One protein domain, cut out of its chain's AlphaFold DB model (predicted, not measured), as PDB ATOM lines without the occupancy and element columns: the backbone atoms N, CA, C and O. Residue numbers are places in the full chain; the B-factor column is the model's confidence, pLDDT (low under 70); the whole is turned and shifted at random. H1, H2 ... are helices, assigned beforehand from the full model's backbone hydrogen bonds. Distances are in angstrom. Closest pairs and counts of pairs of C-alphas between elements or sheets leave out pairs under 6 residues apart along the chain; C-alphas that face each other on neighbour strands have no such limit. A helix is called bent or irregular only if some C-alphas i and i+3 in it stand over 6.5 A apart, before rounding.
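Overview. This is residues 82 to 121 of the 121 residues of the protein "Protein kinase domain-containing protein" of Prevotella stercorea (UniProt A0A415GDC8). One long helix, H2, makes the length of this piece, and a short helix, H1, hooks back over its first end, so that the outline is that of a J with a long straight stem. Residues 89 to 93 make the turn of the hook, and residues 101 to 121 stick out, most of H2 and the tail after it. The printed part has 40 residues with two named helices, H1 then H2, and no named strand; the class is all helix. It is extended, with a radius of gyration of the C-alphas of 14.7 A, and a rod in outline, spanning 48 by 17 by 8 A.

Arrangement. H1, residues 83 to 88, and H2, residues 94 to 116, are near each other, with no pair of C-alphas within 8 A but 5 pairs within 10 A. A tight link of five residues joins them. Residues 101 to 121, of which 101 to 116 belong to H2, stand free. In both H1 and H2 every O i to N i+4 pair is within hydrogen-bond range.

Along the chain. H1 runs from C-alpha 83 at (4.540, -42.641, 7.808) to C-alpha 88 at (2.823, -49.461, 2.906), 8.6 A, with y and z falling. H2, 23 residues, runs from C-alpha 94 at (15.126, -51.008, 9.111) to C-alpha 116 at (4.179, -33.884, 33.748), 31.9 A, with y and z rising. Neither helix is bent.

Size, cuts and confidence. The two C-alphas farthest apart are those of Gly 90 and Glu 121, at 48.2 A. The printed part has no cut, and Glu 121 is the chain's last residue. The mean pLDDT of the printed part is 77.2, and residues 115 to 121 are under 70.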
ATOM      1  N   ASN A  82       3.312 -39.177   4.705       80.44
ATOM      2  CA  ASN A  82       2.755 -39.833   5.885       80.44
ATOM      3  C   ASN A  82       3.500 -41.157   6.130       80.44
ATOM      4  O   ASN A  82       3.674 -41.958   5.211       80.44
ATOM      5  N   LEU A  83       3.889 -41.404   7.383       79.81
ATOM      6  CA  LEU A  83       4.540 -42.641   7.808       79.81
ATOM      7  C   LEU A  83       3.772 -43.891   7.360       79.81
ATOM      8  O   LEU A  83       4.388 -44.869   6.955       79.81
ATOM      9  N   GLU A  84       2.442 -43.847   7.395       81.69
ATOM     10  CA  GLU A  84       1.591 -44.940   6.920       81.69
ATOM     11  C   GLU A  84       1.874 -45.275   5.451       81.69
ATOM     12  O   GLU A  84       2.169 -46.421   5.119       81.69
ATOM     13  N   THR A  85       1.876 -44.266   4.580       81.50
ATOM     14  CA  THR A  85       2.152 -44.444   3.151       81.50
ATOM     15  C   THR A  85       3.589 -44.916   2.928       81.50
ATOM     16  O   THR A  85       3.803 -45.878   2.187       81.50
ATOM     17  N   ALA A  86       4.553 -44.357   3.666       79.81
ATOM     18  CA  ALA A  86       5.949 -44.772   3.595       79.81
ATOM     19  C   ALA A  86       6.132 -46.257   3.969       79.81
ATOM     20  O   ALA A  86       6.881 -46.972   3.299       79.81
ATOM     21  N   VAL A  87       5.422 -46.743   4.993       81.44
ATOM     22  CA  VAL A  87       5.440 -48.151   5.418       81.44
ATOM     23  C   VAL A  87       4.757 -49.048   4.383       81.44
ATOM     24  O   VAL A  87       5.318 -50.074   3.995       81.44
ATOM     25  N   THR A  88       3.579 -48.663   3.885       84.44
ATOM     26  CA  THR A  88       2.823 -49.461   2.906       84.44
ATOM     27  C   THR A  88       3.486 -49.497   1.525       84.44
ATOM     28  O   THR A  88       3.304 -50.467   0.792       84.44
ATOM     29  N   SER A  89       4.307 -48.500   1.174       80.88
ATOM     30  CA  SER A  89       5.043 -48.442  -0.100       80.88
ATOM     31  C   SER A  89       6.072 -49.568  -0.289       80.88
ATOM     32  O   SER A  89       6.597 -49.743  -1.388       80.88
ATOM     33  N   GLY A  90       6.413 -50.311   0.773       72.00
ATOM     34  CA  GLY A  90       7.409 -51.388   0.739       72.00
ATOM     35  C   GLY A  90       8.868 -50.911   0.674       72.00
ATOM     36  O   GLY A  90       9.778 -51.733   0.686       72.00
ATOM     37  N   THR A  91       9.122 -49.596   0.660       73.25
ATOM     38  CA  THR A  91      10.477 -48.999   0.640       73.25
ATOM     39  C   THR A  91      11.025 -48.671   2.042       73.25
ATOM     40  O   THR A  91      11.992 -47.909   2.211       73.25
ATOM     41  N   PHE A  92      10.390 -49.242   3.068       78.38
ATOM     42  CA  PHE A  92      10.651 -48.966   4.474       78.38
ATOM     43  C   PHE A  92      11.754 -49.877   5.028       78.38
ATOM     44  O   PHE A  92      11.521 -50.995   5.476       78.38
ATOM     45  N   THR A  93      12.991 -49.393   4.967       86.50
ATOM     46  CA  THR A  93      14.171 -50.091   5.496       86.50
ATOM     47  C   THR A  93      14.230 -50.033   7.024       86.50
ATOM     48  O   THR A  93      13.815 -49.031   7.609       86.50
ATOM     49  N   GLU A  94      14.879 -51.010   7.660       87.94
ATOM     50  CA  GLU A  94      15.126 -51.008   9.111       87.94
ATOM     51  C   GLU A  94      15.859 -49.739   9.593       87.94
ATOM     52  O   GLU A  94      15.530 -49.183  10.639       87.94
ATOM     53  N   GLU A  95      16.812 -49.223   8.812       88.69
ATOM     54  CA  GLU A  95      17.539 -47.998   9.163       88.69
ATOM     55  C   GLU A  95      16.599 -46.783   9.262       88.69
ATOM     56  O   GLU A  95      16.650 -46.031  10.238       88.69
ATOM     57  N   LYS A  96      15.700 -46.612   8.282       85.75
ATOM     58  CA  LYS A  96      14.642 -45.585   8.325       85.75
ATOM     59  C   LYS A  96      13.723 -45.785   9.530       85.75
ATOM     60  O   LYS A  96      13.443 -44.814  10.228       85.75
ATOM     61  N   ALA A  97      13.310 -47.023   9.805       87.81
ATOM     62  CA  ALA A  97      12.467 -47.348  10.954       87.81
ATOM     63  C   ALA A  97      13.114 -46.905  12.273       87.81
ATOM     64  O   ALA A  97      12.480 -46.237  13.085       87.81
ATOM     65  N   ARG A  98      14.404 -47.211  12.453       90.75
ATOM     66  CA  ARG A  98      15.173 -46.845  13.645       90.75
ATOM     67  C   ARG A  98      15.301 -45.331  13.811       90.75
ATOM     68  O   ARG A  98      15.131 -44.834  14.918       90.75
ATOM     69  N   LYS A  99      15.569 -44.601  12.722       88.94
ATOM     70  CA  LYS A  99      15.641 -43.129  12.739       88.94
ATOM     71  C   LYS A  99      14.306 -42.505  13.139       88.94
ATOM     72  O   LYS A  99      14.282 -41.644  14.011       88.94
ATOM     73  N   ILE A 100      13.205 -42.970  12.550       88.12
ATOM     74  CA  ILE A 100      11.858 -42.470  12.855       88.12
ATOM     75  C   ILE A 100      11.476 -42.809  14.299       88.12
ATOM     76  O   ILE A 100      10.977 -41.948  15.014       88.12
ATOM     77  N   ALA A 101      11.770 -44.025  14.768       90.00
ATOM     78  CA  ALA A 101      11.528 -44.414  16.154       90.00
ATOM     79  C   ALA A 101      12.302 -43.530  17.145       90.00
ATOM     80  O   ALA A 101      11.725 -43.090  18.132       90.00
ATOM     81  N   ALA A 102      13.573 -43.220  16.866       91.50
ATOM     82  CA  ALA A 102      14.360 -42.316  17.703       91.50
ATOM     83  C   ALA A 102      13.752 -40.904  17.758       91.50
ATOM     84  O   ALA A 102      13.601 -40.357  18.842       91.50
ATOM     85  N   GLN A 103      13.331 -40.352  16.614       89.81
ATOM     86  CA  GLN A 103      12.667 -39.041  16.551       89.81
ATOM     87  C   GLN A 103      11.331 -39.017  17.308       89.81
ATOM     88  O   GLN A 103      11.005 -38.029  17.962       89.81
ATOM     89  N   LEU A 104      10.554 -40.101  17.229       89.31
ATOM     90  CA  LEU A 104       9.299 -40.233  17.971       89.31
ATOM     91  C   LEU A 104       9.542 -40.324  19.479       89.31
ATOM     92  O   LEU A 104       8.825 -39.684  20.240       89.31
ATOM     93  N   LEU A 105      10.545 -41.093  19.908       91.06
ATOM     94  CA  LEU A 105      10.904 -41.213  21.321       91.06
ATOM     95  C   LEU A 105      11.384 -39.878  21.898       91.06
ATOM     96  O   LEU A 105      10.937 -39.515  22.979       91.06
ATOM     97  N   ASP A 106      12.201 -39.131  21.156       90.44
ATOM     98  CA  ASP A 106      12.682 -37.797  21.539       90.44
ATOM     99  C   ASP A 106      11.512 -36.808  21.713       90.44
ATOM    100  O   ASP A 106      11.349 -36.170  22.755       90.44
ATOM    101  N   ALA A 107      10.587 -36.776  20.743       87.75
ATOM    102  CA  ALA A 107       9.364 -35.980  20.846       87.75
ATOM    103  C   ALA A 107       8.476 -36.396  22.035       87.75
ATOM    104  O   ALA A 107       7.930 -35.540  22.734       87.75
ATOM    105  N   MET A 108       8.316 -37.702  22.273       88.25
ATOM    106  CA  MET A 108       7.525 -38.223  23.392       88.25
ATOM    107  C   MET A 108       8.161 -37.903  24.744       88.25
ATOM    108  O   MET A 108       7.440 -37.557  25.675       88.25
ATOM    109  N   GLU A 109       9.484 -37.995  24.865       89.94
ATOM    110  CA  GLU A 109      10.218 -37.612  26.072       89.94
ATOM    111  C   GLU A 109      10.011 -36.125  26.374       89.94
ATOM    112  O   GLU A 109       9.595 -35.775  27.483       89.94
ATOM    113  N   TYR A 110      10.163 -35.259  25.367       88.06
ATOM    114  CA  TYR A 110       9.875 -33.830  25.495       88.06
ATOM    115  C   TYR A 110       8.429 -33.567  25.945       88.06
ATOM    116  O   TYR A 110       8.187 -32.811  26.894       88.06
ATOM    117  N   MET A 111       7.454 -34.215  25.298       84.62
ATOM    118  CA  MET A 111       6.042 -34.082  25.659       84.62
ATOM    119  C   MET A 111       5.765 -34.581  27.073       84.62
ATOM    120  O   MET A 111       5.047 -33.909  27.803       84.62
ATOM    121  N   HIS A 112       6.338 -35.711  27.490       82.50
ATOM    122  CA  HIS A 112       6.167 -36.230  28.842       82.50
ATOM    123  C   HIS A 112       6.752 -35.284  29.888       82.50
ATOM    124  O   HIS A 112       6.078 -35.015  30.880       82.50
ATOM    125  N   VAL A 113       7.940 -34.719  29.671       80.75
ATOM    126  CA  VAL A 113       8.526 -33.731  30.592       80.75
ATOM    127  C   VAL A 113       7.624 -32.500  30.705       80.75
ATOM    128  O   VAL A 113       7.323 -32.064  31.815       80.75
ATOM    129  N   LYS A 114       7.112 -31.977  29.582       72.69
ATOM    130  CA  LYS A 114       6.202 -30.823  29.594       72.69
ATOM    131  C   LYS A 114       4.822 -31.136  30.173       72.69
ATOM    132  O   LYS A 114       4.324 -30.344  30.961       72.69
ATOM    133  N   GLN A 115       4.209 -32.269  29.833       61.09
ATOM    134  CA  GLN A 115       2.883 -32.665  30.325       61.09
ATOM    135  C   GLN A 115       2.900 -33.076  31.798       61.09
ATOM    136  O   GLN A 115       1.922 -32.820  32.497       61.09
ATOM    137  N   THR A 116       4.009 -33.626  32.305       51.19
ATOM    138  CA  THR A 116       4.179 -33.884  33.748       51.19
ATOM    139  C   THR A 116       4.173 -32.573  34.548       51.19
ATOM    140  O   THR A 116       3.757 -32.565  35.703       51.19
ATOM    141  N   VAL A 117       4.532 -31.446  33.918       44.66
ATOM    142  CA  VAL A 117       4.488 -30.095  34.509       44.66
ATOM    143  C   VAL A 117       3.120 -29.400  34.330       44.66
ATOM    144  O   VAL A 117       2.884 -28.371  34.950       44.66
ATOM    145  N   VAL A 118       2.162 -29.977  33.585       39.16
ATOM    146  CA  VAL A 118       0.766 -29.472  33.501       39.16
ATOM    147  C   VAL A 118      -0.193 -30.289  34.388       39.16
ATOM    148  O   VAL A 118      -1.402 -30.340  34.160       39.16
ATOM    149  N   LEU A 119       0.323 -30.944  35.434       32.25
ATOM    150  CA  LEU A 119      -0.516 -31.487  36.501       32.25
ATOM    151  C   LEU A 119      -0.784 -30.419  37.566       32.25
ATOM    152  O   LEU A 119       0.009 -30.251  38.483       32.25
ATOM    153  N   ARG A 120      -1.995 -29.853  37.459       30.94
ATOM    154  CA  ARG A 120      -2.857 -29.328  38.536       30.94
ATOM    155  C   ARG A 120      -2.420 -28.046  39.248       30.94
ATOM    156  O   ARG A 120      -1.420 -28.056  39.948       30.94
ATOM    157  N   GLU A 121      -3.325 -27.063  39.230       32.84
ATOM    158  CA  GLU A 121      -4.073 -26.622  40.424       32.84
ATOM    159  C   GLU A 121      -5.556 -26.450  40.061       32.84
ATOM    160  O   GLU A 121      -5.828 -25.996  38.924       32.84
TER     161      GLU A 121